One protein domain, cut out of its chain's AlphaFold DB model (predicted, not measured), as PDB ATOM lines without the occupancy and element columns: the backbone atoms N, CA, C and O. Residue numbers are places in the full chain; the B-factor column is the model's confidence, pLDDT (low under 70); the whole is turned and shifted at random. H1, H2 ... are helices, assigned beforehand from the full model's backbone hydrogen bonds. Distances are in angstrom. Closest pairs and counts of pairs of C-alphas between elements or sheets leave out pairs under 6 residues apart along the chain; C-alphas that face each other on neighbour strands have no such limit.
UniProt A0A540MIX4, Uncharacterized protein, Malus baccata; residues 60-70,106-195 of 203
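Overview. This is residues 60 to 70 and 106 to 195 of the 203 residues of an uncharacterized protein of Malus baccata (UniProt A0A540MIX4). Two long helices, H2 and H5, cross as an X. H3 folds back along the end of H2, H4 folds back along the beginning of H5 and also packs on H2, and H1 sits at the other end, on the first residues of H2 and the side of H5. The printed part has 101 residues with five named helices, H1 to H5 in order along the chain, and no named strand; the class is all helix. The whole is only just compact, close to loose, with a radius of gyration of the C-alphas of 15.2 A. It is elongated, spanning 49 by 26 by 19 A, and residues 190 to 195 of H5 stick out.

Arrangement. H5, residues 164 to 195, is the longest helix. Its residues 173 to 177 touch residues 114 to 125 of H2, residues 106 to 132, at a steep tilt of 56 degrees, opposite ways; their closest C-alphas, those of Ala 121 and Ile 173, are 5.6 A apart. H4, residues 152 to 162, forms a helical hairpin with H5 at a shallow tilt of 26 degrees, opposite ways, closest at the C-alphas of Met 160 and Lys 167, 4.0 A. H4 also touches H2, the same way at a steep tilt of 43 degrees, closest at the C-alphas of Ser 115 and Gly 152, 4.4 A. H2 is the hub, touching 4 other helices. H2 and H3, residues 134 to 146, form a helical hairpin at a shallow tilt of 34 degrees, only just short of steep, closest at the C-alphas of Leu 129 and Tyr 137, 5.2 A. H1, residues 60 to 70, touches residues 106 to 110 of H2 at 72 degrees, only just about perpendicular, closest at the C-alphas of Cys 61 and Glu 106, 5.0 A. H1 also touches H5, closest at the C-alphas of Leu 62 and Met 185, 7.1 A. H1 is apart from H3 and H4. Every O i to N i+4 pair is within hydrogen-bond range in H1, H3, H4 and H5; in H2 it is 22 of 23.

Along the chain. H5 measures 47.1 A from first to last C-alpha, ending at C-alpha 195, (3.014, -37.601, -16.205). H2 measures 38.8 A, H3 18.7 A, and H1 and H4 15.5 A each. H1 begins at C-alpha 60, (8.618, -35.787, -1.603), and H2 at C-alpha 106, (11.338, -33.476, 5.012).

Size, cuts and confidence. The two C-alphas farthest apart, those of Glu 135 and Val 195, are 49.2 A apart. Residues 71 to 105 are not printed; C-alphas 70 and 106 are 15.5 A apart across this cut. The links from H2 to H3, H3 to H4 and H4 to H5 are tight. The mean pLDDT of the printed part is 74.3; residues 60 to 70, 131 and 179 to 195 are under 70.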
ATOM      1  N   LYS A  60       8.177 -34.813  -2.596       34.78
ATOM      2  CA  LYS A  60       8.618 -35.787  -1.603       34.78
ATOM      3  C   LYS A  60       8.330 -35.320  -0.172       34.78
ATOM      4  O   LYS A  60       8.063 -36.155   0.686       34.78
ATOM      5  N   CYS A  61       8.291 -34.005   0.063       35.59
ATOM      6  CA  CYS A  61       7.906 -33.437   1.356       35.59
ATOM      7  C   CYS A  61       6.412 -33.631   1.660       35.59
ATOM      8  O   CYS A  61       6.080 -33.975   2.791       35.59
ATOM      9  N   LEU A  62       5.522 -33.476   0.669       42.31
ATOM     10  CA  LEU A  62       4.092 -33.764   0.849       42.31
ATOM     11  C   LEU A  62       3.845 -35.266   1.058       42.31
ATOM     12  O   LEU A  62       3.095 -35.640   1.956       42.31
ATOM     13  N   PHE A  63       4.547 -36.127   0.313       39.25
ATOM     14  CA  PHE A  63       4.453 -37.583   0.474       39.25
ATOM     15  C   PHE A  63       4.846 -38.040   1.888       39.25
ATOM     16  O   PHE A  63       4.108 -38.803   2.517       39.25
ATOM     17  N   ALA A  64       5.960 -37.517   2.418       41.72
ATOM     18  CA  ALA A  64       6.388 -37.764   3.795       41.72
ATOM     19  C   ALA A  64       5.372 -37.233   4.819       41.72
ATOM     20  O   ALA A  64       5.127 -37.883   5.832       41.72
ATOM     21  N   TYR A  65       4.734 -36.095   4.539       38.97
ATOM     22  CA  TYR A  65       3.754 -35.488   5.433       38.97
ATOM     23  C   TYR A  65       2.479 -36.325   5.577       38.97
ATOM     24  O   TYR A  65       2.046 -36.586   6.698       38.97
ATOM     25  N   THR A  66       1.931 -36.847   4.478       43.50
ATOM     26  CA  THR A  66       0.820 -37.810   4.550       43.50
ATOM     27  C   THR A  66       1.200 -39.109   5.227       43.50
ATOM     28  O   THR A  66       0.421 -39.605   6.033       43.50
ATOM     29  N   TYR A  67       2.377 -39.665   4.934       39.88
ATOM     30  CA  TYR A  67       2.768 -40.947   5.516       39.88
ATOM     31  C   TYR A  67       2.980 -40.824   7.032       39.88
ATOM     32  O   TYR A  67       2.527 -41.677   7.778       39.88
ATOM     33  N   ILE A  68       3.566 -39.716   7.507       39.28
ATOM     34  CA  ILE A  68       3.780 -39.449   8.940       39.28
ATOM     35  C   ILE A  68       2.468 -39.081   9.663       39.28
ATOM     36  O   ILE A  68       2.274 -39.463  10.819       39.28
ATOM     37  N   PHE A  69       1.554 -38.350   9.015       34.50
ATOM     38  CA  PHE A  69       0.308 -37.890   9.646       34.50
ATOM     39  C   PHE A  69      -0.789 -38.968   9.668       34.50
ATOM     40  O   PHE A  69      -1.521 -39.080  10.654       34.50
ATOM     41  N   VAL A  70      -0.868 -39.817   8.635       40.94
ATOM     42  CA  VAL A  70      -1.770 -40.984   8.619       40.94
ATOM     43  C   VAL A  70      -1.350 -42.008   9.682       40.94
ATOM     44  O   VAL A  70      -2.216 -42.537  10.378       40.94
ATOM     45  N   GLU A 106      12.716 -33.305   5.471       74.56
ATOM     46  CA  GLU A 106      11.338 -33.476   5.012       74.56
ATOM     47  C   GLU A 106      10.348 -33.326   6.166       74.56
ATOM     48  O   GLU A 106       9.403 -32.555   6.035       74.56
ATOM     49  N   ALA A 107      10.584 -33.985   7.306       72.56
ATOM     50  CA  ALA A 107       9.738 -33.871   8.496       72.56
ATOM     51  C   ALA A 107       9.699 -32.431   9.040       72.56
ATOM     52  O   ALA A 107       8.648 -31.929   9.442       72.56
ATOM     53  N   LYS A 108      10.833 -31.725   8.990       77.69
ATOM     54  CA  LYS A 108      10.923 -30.312   9.378       77.69
ATOM     55  C   LYS A 108      10.143 -29.403   8.423       77.69
ATOM     56  O   LYS A 108       9.428 -28.512   8.874       77.69
ATOM     57  N   ALA A 109      10.237 -29.639   7.113       77.00
ATOM     58  CA  ALA A 109       9.452 -28.910   6.115       77.00
ATOM     59  C   ALA A 109       7.944 -29.166   6.276       77.00
ATOM     60  O   ALA A 109       7.149 -28.230   6.232       77.00
ATOM     61  N   ALA A 110       7.571 -30.417   6.527       74.44
ATOM     62  CA  ALA A 110       6.219 -30.860   6.840       74.44
ATOM     63  C   ALA A 110       5.607 -30.101   8.029       74.44
ATOM     64  O   ALA A 110       4.530 -29.520   7.909       74.44
ATOM     65  N   ASN A 111       6.318 -30.039   9.156       78.56
ATOM     66  CA  ASN A 111       5.849 -29.327  10.350       78.56
ATOM     67  C   ASN A 111       5.693 -27.817  10.111       78.56
ATOM     68  O   ASN A 111       4.754 -27.193  10.609       78.56
ATOM     69  N   ASN A 112       6.572 -27.223   9.300       80.25
ATOM     70  CA  ASN A 112       6.437 -25.819   8.914       80.25
ATOM     71  C   ASN A 112       5.193 -25.584   8.040       80.25
ATOM     72  O   ASN A 112       4.487 -24.598   8.238       80.25
ATOM     73  N   LEU A 113       4.900 -26.492   7.100       80.69
ATOM     74  CA  LEU A 113       3.680 -26.430   6.290       80.69
ATOM     75  C   LEU A 113       2.423 -26.630   7.141       80.69
ATOM     76  O   LEU A 113       1.444 -25.927   6.915       80.69
ATOM     77  N   HIS A 114       2.466 -27.509   8.147       77.56
ATOM     78  CA  HIS A 114       1.374 -27.666   9.110       77.56
ATOM     79  C   HIS A 114       1.019 -26.331   9.762       77.56
ATOM     80  O   HIS A 114      -0.109 -25.861   9.662       77.56
ATOM     81  N   SER A 115       2.020 -25.684  10.363       82.44
ATOM     82  CA  SER A 115       1.844 -24.415  11.073       82.44
ATOM     83  C   SER A 115       1.358 -23.308  10.132       82.44
ATOM     84  O   SER A 115       0.492 -22.511  10.492       82.44
ATOM     85  N   PHE A 116       1.841 -23.297   8.885       80.44
ATOM     86  CA  PHE A 116       1.348 -22.386   7.854       80.44
ATOM     87  C   PHE A 116      -0.128 -22.627   7.501       80.44
ATOM     88  O   PHE A 116      -0.906 -21.673   7.451       80.44
ATOM     89  N   PHE A 117      -0.546 -23.875   7.279       80.12
ATOM     90  CA  PHE A 117      -1.947 -24.177   6.983       80.12
ATOM     91  C   PHE A 117      -2.862 -23.881   8.171       80.12
ATOM     92  O   PHE A 117      -3.957 -23.361   7.957       80.12
ATOM     93  N   THR A 118      -2.400 -24.092   9.403       83.00
ATOM     94  CA  THR A 118      -3.119 -23.677  10.614       83.00
ATOM     95  C   THR A 118      -3.319 -22.162  10.650       83.00
ATOM     96  O   THR A 118      -4.439 -21.702  10.869       83.00
ATOM     97  N   TYR A 119      -2.287 -21.367  10.341       80.38
ATOM     98  CA  TYR A 119      -2.421 -19.910  10.210       80.38
ATOM     99  C   TYR A 119      -3.474 -19.521   9.159       80.38
ATOM    100  O   TYR A 119      -4.348 -18.694   9.425       80.38
ATOM    101  N   VAL A 120      -3.422 -20.128   7.970       78.62
ATOM    102  CA  VAL A 120      -4.379 -19.844   6.889       78.62
ATOM    103  C   VAL A 120      -5.806 -20.219   7.300       78.62
ATOM    104  O   VAL A 120      -6.723 -19.425   7.094       78.62
ATOM    105  N   ALA A 121      -6.002 -21.384   7.919       80.75
ATOM    106  CA  ALA A 121      -7.307 -21.838   8.391       80.75
ATOM    107  C   ALA A 121      -7.893 -20.880   9.437       80.75
ATOM    108  O   ALA A 121      -9.039 -20.451   9.297       80.75
ATOM    109  N   VAL A 122      -7.091 -20.453  10.417       83.69
ATOM    110  CA  VAL A 122      -7.487 -19.441  11.410       83.69
ATOM    111  C   VAL A 122      -7.912 -18.141  10.729       83.69
ATOM    112  O   VAL A 122      -8.975 -17.612  11.035       83.69
ATOM    113  N   ARG A 123      -7.138 -17.643   9.756       78.31
ATOM    114  CA  ARG A 123      -7.478 -16.418   9.011       78.31
ATOM    115  C   ARG A 123      -8.802 -16.530   8.257       78.31
ATOM    116  O   ARG A 123      -9.548 -15.554   8.217       78.31
ATOM    117  N   ILE A 124      -9.095 -17.691   7.673       78.38
ATOM    118  CA  ILE A 124     -10.374 -17.939   6.995       78.38
ATOM    119  C   ILE A 124     -11.519 -17.976   8.014       78.38
ATOM    120  O   ILE A 124     -12.546 -17.339   7.788       78.38
ATOM    121  N   VAL A 125     -11.345 -18.672   9.141       79.00
ATOM    122  CA  VAL A 125     -12.356 -18.735  10.209       79.00
ATOM    123  C   VAL A 125     -12.634 -17.346  10.785       79.00
ATOM    124  O   VAL A 125     -13.800 -16.990  10.928       79.00
ATOM    125  N   CYS A 126     -11.606 -16.526  11.024       74.94
ATOM    126  CA  CYS A 126     -11.761 -15.126  11.432       74.94
ATOM    127  C   CYS A 126     -12.644 -14.343  10.452       74.94
ATOM    128  O   CYS A 126     -13.629 -13.746  10.874       74.94
ATOM    129  N   ALA A 127     -12.340 -14.395   9.151       72.25
ATOM    130  CA  ALA A 127     -13.112 -13.680   8.130       72.25
ATOM    131  C   ALA A 127     -14.576 -14.152   8.057       72.25
ATOM    132  O   ALA A 127     -15.485 -13.365   7.808       72.25
ATOM    133  N   GLN A 128     -14.824 -15.444   8.294       77.12
ATOM    134  CA  GLN A 128     -16.187 -15.973   8.362       77.12
ATOM    135  C   GLN A 128     -16.927 -15.474   9.609       77.12
ATOM    136  O   GLN A 128     -18.087 -15.071   9.504       77.12
ATOM    137  N   LEU A 129     -16.268 -15.474  10.772       78.56
ATOM    138  CA  LEU A 129     -16.855 -15.020  12.034       78.56
ATOM    139  C   LEU A 129     -17.150 -13.517  12.032       78.56
ATOM    140  O   LEU A 129     -18.201 -13.129  12.526       78.56
ATOM    141  N   GLU A 130     -16.304 -12.696  11.412       71.06
ATOM    142  CA  GLU A 130     -16.495 -11.240  11.314       71.06
ATOM    143  C   GLU A 130     -17.859 -10.861  10.706       71.06
ATOM    144  O   GLU A 130     -18.480  -9.886  11.118       71.06
ATOM    145  N   SER A 131     -18.365 -11.670   9.768       68.81
ATOM    146  CA  SER A 131     -19.658 -11.439   9.105       68.81
ATOM    147  C   SER A 131     -20.858 -12.131   9.767       68.81
ATOM    148  O   SER A 131     -21.996 -11.716   9.555       68.81
ATOM    149  N   TYR A 132     -20.621 -13.195  10.539       74.81
ATOM    150  CA  TYR A 132     -21.673 -14.093  11.031       74.81
ATOM    151  C   TYR A 132     -21.886 -14.012  12.547       74.81
ATOM    152  O   TYR A 132     -23.016 -14.102  13.024       74.81
ATOM    153  N   ASN A 133     -20.807 -13.874  13.318       82.44
ATOM    154  CA  ASN A 133     -20.834 -13.821  14.774       82.44
ATOM    155  C   ASN A 133     -19.647 -12.992  15.288       82.44
ATOM    156  O   ASN A 133     -18.552 -13.516  15.514       82.44
ATOM    157  N   THR A 134     -19.890 -11.695  15.484       85.56
ATOM    158  CA  THR A 134     -18.882 -10.718  15.912       85.56
ATOM    159  C   THR A 134     -18.361 -10.974  17.327       85.56
ATOM    160  O   THR A 134     -17.181 -10.765  17.573       85.56
ATOM    161  N   GLU A 135     -19.185 -11.504  18.236       87.50
ATOM    162  CA  GLU A 135     -18.761 -11.858  19.601       87.50
ATOM    163  C   GLU A 135     -17.707 -12.981  19.579       87.50
ATOM    164  O   GLU A 135     -16.641 -12.865  20.176       87.50
ATOM    165  N   ALA A 136     -17.958 -14.050  18.814       84.62
ATOM    166  CA  ALA A 136     -16.997 -15.145  18.663       84.62
ATOM    167  C   ALA A 136     -15.717 -14.713  17.919       84.62
ATOM    168  O   ALA A 136     -14.651 -15.292  18.133       84.62
ATOM    169  N   TYR A 137     -15.817 -13.715  17.037       84.81
ATOM    170  CA  TYR A 137     -14.659 -13.102  16.391       84.81
ATOM    171  C   TYR A 137     -13.787 -12.344  17.400       84.81
ATOM    172  O   TYR A 137     -12.573 -12.543  17.409       84.81
ATOM    173  N   GLU A 138     -14.386 -11.522  18.265       87.06
ATOM    174  CA  GLU A 138     -13.664 -10.783  19.307       87.06
ATOM    175  C   GLU A 138     -12.971 -11.727  20.299       87.06
ATOM    176  O   GLU A 138     -11.774 -11.565  20.544       87.06
ATOM    177  N   GLU A 139     -13.664 -12.773  20.772       88.25
ATOM    178  CA  GLU A 139     -13.080 -13.813  21.636       88.25
ATOM    179  C   GLU A 139     -11.868 -14.495  20.964       88.25
ATOM    180  O   GLU A 139     -10.801 -14.650  21.570       88.25
ATOM    181  N   LEU A 140     -11.991 -14.859  19.680       86.38
ATOM    182  CA  LEU A 140     -10.904 -15.489  18.927       86.38
ATOM    183  C   LEU A 140      -9.722 -14.532  18.711       86.38
ATOM    184  O   LEU A 140      -8.568 -14.954  18.790       86.38
ATOM    185  N   MET A 141      -9.981 -13.250  18.454       87.31
ATOM    186  CA  MET A 141      -8.934 -12.237  18.301       87.31
ATOM    187  C   MET A 141      -8.198 -11.969  19.618       87.31
ATOM    188  O   MET A 141      -6.968 -11.856  19.622       87.31
ATOM    189  N   GLU A 142      -8.911 -11.942  20.745       90.62
ATOM    190  CA  GLU A 142      -8.296 -11.871  22.070       90.62
ATOM    191  C   GLU A 142      -7.439 -13.115  22.342       90.62
ATOM    192  O   GLU A 142      -6.301 -13.001  22.810       90.62
ATOM    193  N   PHE A 143      -7.925 -14.307  21.993       90.81
ATOM    194  CA  PHE A 143      -7.151 -15.541  22.116       90.81
ATOM    195  C   PHE A 143      -5.879 -15.521  21.250       90.81
ATOM    196  O   PHE A 143      -4.806 -15.902  21.726       90.81
ATOM    197  N   LEU A 144      -5.971 -15.027  20.011       88.38
ATOM    198  CA  LEU A 144      -4.840 -14.875  19.088       88.38
ATOM    199  C   LEU A 144      -3.793 -13.879  19.584       88.38
ATOM    200  O   LEU A 144      -2.607 -14.054  19.318       88.38
ATOM    201  N   SER A 145      -4.206 -12.855  20.328       88.81
ATOM    202  CA  SER A 145      -3.259 -11.918  20.940       88.81
ATOM    203  C   SER A 145      -2.402 -12.573  22.034       88.81
ATOM    204  O   SER A 145      -1.266 -12.159  22.261       88.81
ATOM    205  N   ARG A 146      -2.927 -13.626  22.682       88.94
ATOM    206  CA  ARG A 146      -2.285 -14.349  23.793       88.94
ATOM    207  C   ARG A 146      -1.546 -15.617  23.351       88.94
ATOM    208  O   ARG A 146      -0.683 -16.096  24.083       88.94
ATOM    209  N   ASN A 147      -1.857 -16.159  22.171       89.25
ATOM    210  CA  ASN A 147      -1.329 -17.435  21.687       89.25
ATOM    211  C   ASN A 147      -0.646 -17.283  20.323       89.25
ATOM    212  O   ASN A 147      -1.243 -16.821  19.356       89.25
ATOM    213  N   SER A 148       0.607 -17.733  20.230       88.38
ATOM    214  CA  SER A 148       1.367 -17.714  18.977       88.38
ATOM    215  C   SER A 148       0.875 -18.775  17.990       88.38
ATOM    216  O   SER A 148       0.617 -19.910  18.377       88.38
ATOM    217  N   LEU A 149       0.832 -18.420  16.702       84.38
ATOM    218  CA  LEU A 149       0.543 -19.338  15.590       84.38
ATOM    219  C   LEU A 149       1.797 -20.020  15.015       84.38
ATOM    220  O   LEU A 149       1.699 -20.752  14.034       84.38
ATOM    221  N   ASN A 150       2.980 -19.780  15.590       84.56
ATOM    222  CA  ASN A 150       4.224 -20.397  15.108       84.56
ATOM    223  C   ASN A 150       4.274 -21.912  15.350       84.56
ATOM    224  O   ASN A 150       5.040 -22.602  14.684       84.56
ATOM    225  N   ASP A 151       3.482 -22.403  16.301       83.44
ATOM    226  CA  ASP A 151       3.302 -23.821  16.592       83.44
ATOM    227  C   ASP A 151       1.805 -24.141  16.501       83.44
ATOM    228  O   ASP A 151       1.025 -23.835  17.409       83.44
ATOM    229  N   GLY A 152       1.398 -24.690  15.354       82.75
ATOM    230  CA  GLY A 152      -0.009 -24.969  15.067       82.75
ATOM    231  C   GLY A 152      -0.627 -26.015  16.000       82.75
ATOM    232  O   GLY A 152      -1.792 -25.875  16.375       82.75
ATOM    233  N   ASP A 153       0.154 -27.013  16.420       84.44
ATOM    234  CA  ASP A 153      -0.308 -28.077  17.315       84.44
ATOM    235  C   ASP A 153      -0.574 -27.513  18.714       84.44
ATOM    236  O   ASP A 153      -1.653 -27.712  19.287       84.44
ATOM    237  N   GLN A 154       0.383 -26.746  19.248       88.56
ATOM    238  CA  GLN A 154       0.243 -26.096  20.549       88.56
ATOM    239  C   GLN A 154      -0.911 -25.086  20.553       88.56
ATOM    240  O   GLN A 154      -1.666 -25.015  21.526       88.56
ATOM    241  N   PHE A 155      -1.078 -24.329  19.465       89.62
ATOM    242  CA  PHE A 155      -2.184 -23.387  19.317       89.62
ATOM    243  C   PHE A 155      -3.542 -24.096  19.395       89.62
ATOM    244  O   PHE A 155      -4.387 -23.723  20.212       89.62
ATOM    245  N   CYS A 156      -3.743 -25.151  18.598       86.25
ATOM    246  CA  CYS A 156      -4.987 -25.922  18.593       86.25
ATOM    247  C   CYS A 156      -5.257 -26.580  19.954       86.25
ATOM    248  O   CYS A 156      -6.397 -26.575  20.427       86.25
ATOM    249  N   ALA A 157      -4.220 -27.101  20.614       88.00
ATOM    250  CA  ALA A 157      -4.330 -27.675  21.952       88.00
ATOM    251  C   ALA A 157      -4.779 -26.640  22.995       88.00
ATOM    252  O   ALA A 157      -5.662 -26.932  23.802       88.00
ATOM    253  N   ASN A 158      -4.216 -25.429  22.963       90.19
ATOM    254  CA  ASN A 158      -4.620 -24.343  23.856       90.19
ATOM    255  C   ASN A 158      -6.060 -23.900  23.570       90.19
ATOM    256  O   ASN A 158      -6.857 -23.760  24.497       90.19
ATOM    257  N   LEU A 159      -6.422 -23.761  22.292       89.31
ATOM    258  CA  LEU A 159      -7.753 -23.323  21.869       89.31
ATOM    259  C   LEU A 159      -8.841 -24.307  22.328       89.31
ATOM    260  O   LEU A 159      -9.883 -23.901  22.834       89.31
ATOM    261  N   MET A 160      -8.577 -25.615  22.247       90.25
ATOM    262  CA  MET A 160      -9.497 -26.647  22.743       90.25
ATOM    263  C   MET A 160      -9.705 -26.632  24.263       90.25
ATOM    264  O   MET A 160     -10.691 -27.196  24.743       90.25
ATOM    265  N   ARG A 161      -8.780 -26.032  25.021       90.19
ATOM    266  CA  ARG A 161      -8.804 -25.989  26.490       90.19
ATOM    267  C   ARG A 161      -9.393 -24.692  27.047       90.19
ATOM    268  O   ARG A 161      -9.794 -24.705  28.204       90.19
ATOM    269  N   GLU A 162      -9.464 -23.622  26.252       86.75
ATOM    270  CA  GLU A 162      -9.946 -22.302  26.695       86.75
ATOM    271  C   GLU A 162     -11.439 -22.331  27.063       86.75
ATOM    272  O   GLU A 162     -11.830 -21.926  28.155       86.75
ATOM    273  N   SER A 163     -12.300 -22.837  26.173       87.44
ATOM    274  CA  SER A 163     -13.730 -23.013  26.455       87.44
ATOM    275  C   SER A 163     -14.385 -24.023  25.507       87.44
ATOM    276  O   SER A 163     -13.812 -24.416  24.491       87.44
ATOM    277  N   SER A 164     -15.624 -24.434  25.801       85.19
ATOM    278  CA  SER A 164     -16.402 -25.314  24.916       85.19
ATOM    279  C   SER A 164     -16.690 -24.686  23.543       85.19
ATOM    280  O   SER A 164     -16.668 -25.401  22.540       85.19
ATOM    281  N   ARG A 165     -16.897 -23.360  23.474       81.56
ATOM    282  CA  ARG A 165     -17.045 -22.613  22.208       81.56
ATOM    283  C   ARG A 165     -15.745 -22.662  21.400       81.56
ATOM    284  O   ARG A 165     -15.768 -23.024  20.224       81.56
ATOM    285  N   HIS A 166     -14.611 -22.393  22.052       85.75
ATOM    286  CA  HIS A 166     -13.287 -22.451  21.427       85.75
ATOM    287  C   HIS A 166     -12.917 -23.867  20.971       85.75
ATOM    288  O   HIS A 166     -12.325 -24.038  19.907       85.75
ATOM    289  N   LYS A 167     -13.355 -24.904  21.694       84.25
ATOM    290  CA  LYS A 167     -13.210 -26.299  21.262       84.25
ATOM    291  C   LYS A 167     -13.906 -26.571  19.927       84.25
ATOM    292  O   LYS A 167     -13.319 -27.230  19.073       84.25
ATOM    293  N   GLY A 168     -15.115 -26.047  19.722       82.75
ATOM    294  CA  GLY A 168     -15.810 -26.150  18.434       82.75
ATOM    295  C   GLY A 168     -15.051 -25.453  17.298       82.75
ATOM    296  O   GLY A 168     -14.915 -26.012  16.211       82.75
ATOM    297  N   LEU A 169     -14.487 -24.271  17.568       84.56
ATOM    298  CA  LEU A 169     -13.648 -23.547  16.606       84.56
ATOM    299  C   LEU A 169     -12.369 -24.320  16.258       84.56
ATOM    300  O   LEU A 169     -12.013 -24.417  15.087       84.56
ATOM    301  N   ALA A 170     -11.708 -24.910  17.255       84.06
ATOM    302  CA  ALA A 170     -10.498 -25.699  17.054       84.06
ATOM    303  C   ALA A 170     -10.743 -26.940  16.189       84.06
ATOM    304  O   ALA A 170      -9.966 -27.204  15.276       84.06
ATOM    305  N   LEU A 171     -11.838 -27.670  16.430       82.50
ATOM    306  CA  LEU A 171     -12.215 -28.821  15.601       82.50
ATOM    307  C   LEU A 171     -12.411 -28.410  14.140       82.50
ATOM    308  O   LEU A 171     -11.873 -29.053  13.245       82.50
ATOM    309  N   ARG A 172     -13.082 -27.280  13.904       81.19
ATOM    310  CA  ARG A 172     -13.296 -26.745  12.557       81.19
ATOM    311  C   ARG A 172     -11.992 -26.341  11.862       81.19
ATOM    312  O   ARG A 172     -11.820 -26.596  10.675       81.19
ATOM    313  N   ILE A 173     -11.069 -25.716  12.594       81.19
ATOM    314  CA  ILE A 173      -9.737 -25.360  12.079       81.19
ATOM    315  C   ILE A 173      -8.965 -26.628  11.692       81.19
ATOM    316  O   ILE A 173      -8.403 -26.684  10.599       81.19
ATOM    317  N   LEU A 174      -8.974 -27.654  12.548       80.31
ATOM    318  CA  LEU A 174      -8.313 -28.936  12.285       80.31
ATOM    319  C   LEU A 174      -8.906 -29.648  11.062       80.31
ATOM    320  O   LEU A 174      -8.152 -30.111  10.210       80.31
ATOM    321  N   GLU A 175     -10.234 -29.671  10.924       81.00
ATOM    322  CA  GLU A 175     -10.918 -30.226   9.748       81.00
ATOM    323  C   GLU A 175     -10.490 -29.524   8.454       81.00
ATOM    324  O   GLU A 175     -10.160 -30.187   7.475       81.00
ATOM    325  N   MET A 176     -10.411 -28.190   8.445       73.88
ATOM    326  CA  MET A 176      -9.977 -27.435   7.263       73.88
ATOM    327  C   MET A 176      -8.526 -27.724   6.868       73.88
ATOM    328  O   MET A 176      -8.203 -27.775   5.675       73.88
ATOM    329  N   VAL A 177      -7.642 -27.895   7.854       74.44
ATOM    330  CA  VAL A 177      -6.240 -28.264   7.621       74.44
ATOM    331  C   VAL A 177      -6.163 -29.681   7.052       74.44
ATOM    332  O   VAL A 177      -5.492 -29.897   6.041       74.44
ATOM    333  N   ASP A 178      -6.912 -30.625   7.620       74.69
ATOM    334  CA  ASP A 178      -6.988 -32.010   7.147       74.69
ATOM    335  C   ASP A 178      -7.570 -32.113   5.725       74.69
ATOM    336  O   ASP A 178      -7.026 -32.830   4.876       74.69
ATOM    337  N   GLU A 179      -8.639 -31.374   5.422       69.75
ATOM    338  CA  GLU A 179      -9.253 -31.313   4.090       69.75
ATOM    339  C   GLU A 179      -8.297 -30.718   3.054       69.75
ATOM    340  O   GLU A 179      -8.153 -31.265   1.955       69.75
ATOM    341  N   SER A 180      -7.609 -29.629   3.405       68.69
ATOM    342  CA  SER A 180      -6.624 -28.982   2.531       68.69
ATOM    343  C   SER A 180      -5.464 -29.925   2.220       68.69
ATOM    344  O   SER A 180      -5.109 -30.101   1.054       68.69
ATOM    345  N   ASN A 181      -4.931 -30.602   3.238       63.41
ATOM    346  CA  ASN A 181      -3.869 -31.594   3.075       63.41
ATOM    347  C   ASN A 181      -4.329 -32.765   2.200       63.41
ATOM    348  O   ASN A 181      -3.635 -33.152   1.262       63.41
ATOM    349  N   THR A 182      -5.532 -33.290   2.438       66.69
ATOM    350  CA  THR A 182      -6.091 -34.404   1.659       66.69
ATOM    351  C   THR A 182      -6.311 -34.020   0.196       66.69
ATOM    352  O   THR A 182      -6.011 -34.802  -0.708       66.69
ATOM    353  N   ARG A 183      -6.821 -32.812  -0.061       68.94
ATOM    354  CA  ARG A 183      -7.049 -32.307  -1.417       68.94
ATOM    355  C   ARG A 183      -5.737 -32.088  -2.160       68.94
ATOM    356  O   ARG A 183      -5.615 -32.570  -3.279       68.94
ATOM    357  N   LEU A 184      -4.758 -31.438  -1.531       63.69
ATOM    358  CA  LEU A 184      -3.432 -31.236  -2.123       63.69
ATOM    359  C   LEU A 184      -2.776 -32.567  -2.497       63.69
ATOM    360  O   LEU A 184      -2.196 -32.691  -3.570       63.69
ATOM    361  N   MET A 185      -2.920 -33.580  -1.647       61.19
ATOM    362  CA  MET A 185      -2.378 -34.912  -1.901       61.19
ATOM    363  C   MET A 185      -3.103 -35.633  -3.031       61.19
ATOM    364  O   MET A 185      -2.458 -36.253  -3.873       61.19
ATOM    365  N   ARG A 186      -4.432 -35.521  -3.092       69.25
ATOM    366  CA  ARG A 186      -5.233 -36.071  -4.191       69.25
ATOM    367  C   ARG A 186      -4.875 -35.418  -5.525       69.25
ATOM    368  O   ARG A 186      -4.676 -36.126  -6.510       69.25
ATOM    369  N   ASP A 187      -4.793 -34.092  -5.546       65.69
ATOM    370  CA  ASP A 187      -4.495 -33.317  -6.751       65.69
ATOM    371  C   ASP A 187      -3.061 -33.601  -7.220       65.69
ATOM    372  O   ASP A 187      -2.846 -33.855  -8.405       65.69
ATOM    373  N   TYR A 188      -2.108 -33.708  -6.286       57.25
ATOM    374  CA  TYR A 188      -0.742 -34.122  -6.589       57.25
ATOM    375  C   TYR A 188      -0.664 -35.535  -7.185       57.25
ATOM    376  O   TYR A 188      -0.043 -35.715  -8.230       57.25
ATOM    377  N   VAL A 189      -1.297 -36.536  -6.554       62.91
ATOM    378  CA  VAL A 189      -1.304 -37.932  -7.044       62.91
ATOM    379  C   VAL A 189      -1.889 -38.011  -8.454       62.91
ATOM    380  O   VAL A 189      -1.365 -38.717  -9.315       62.91
ATOM    381  N   ARG A 190      -2.950 -37.245  -8.714       65.88
ATOM    382  CA  ARG A 190      -3.569 -37.173 -10.035       65.88
ATOM    383  C   ARG A 190      -2.633 -36.545 -11.070       65.88
ATOM    384  O   ARG A 190      -2.513 -37.071 -12.174       65.88
ATOM    385  N   GLU A 191      -1.945 -35.466 -10.712       61.00
ATOM    386  CA  GLU A 191      -0.995 -34.787 -11.596       61.00
ATOM    387  C   GLU A 191       0.190 -35.694 -11.961       61.00
ATOM    388  O   GLU A 191       0.531 -35.802 -13.136       61.00
ATOM    389  N   ILE A 192       0.756 -36.442 -11.005       53.06
ATOM    390  CA  ILE A 192       1.852 -37.382 -11.307       53.06
ATOM    391  C   ILE A 192       1.408 -38.600 -12.113       53.06
ATOM    392  O   ILE A 192       2.164 -39.043 -12.974       53.06
ATOM    393  N   SER A 193       0.187 -39.107 -11.901       57.97
ATOM    394  CA  SER A 193      -0.329 -40.239 -12.686       57.97
ATOM    395  C   SER A 193      -0.515 -39.899 -14.166       57.97
ATOM    396  O   SER A 193      -0.392 -40.775 -15.016       57.97
ATOM    397  N   HIS A 194      -0.750 -38.625 -14.497       52.19
ATOM    398  CA  HIS A 194      -0.795 -38.177 -15.889       52.19
ATOM    399  C   HIS A 194       0.598 -38.033 -16.513       52.19
ATOM    400  O   HIS A 194       0.742 -38.208 -17.715       52.19
ATOM    401  N   VAL A 195       1.639 -37.789 -15.713       51.16
ATOM    402  CA  VAL A 195       3.014 -37.601 -16.205       51.16
ATOM    403  C   VAL A 195       3.732 -38.932 -16.499       51.16
ATOM    404  O   VAL A 195       4.710 -38.943 -17.249       51.16
TER     405      VAL A 195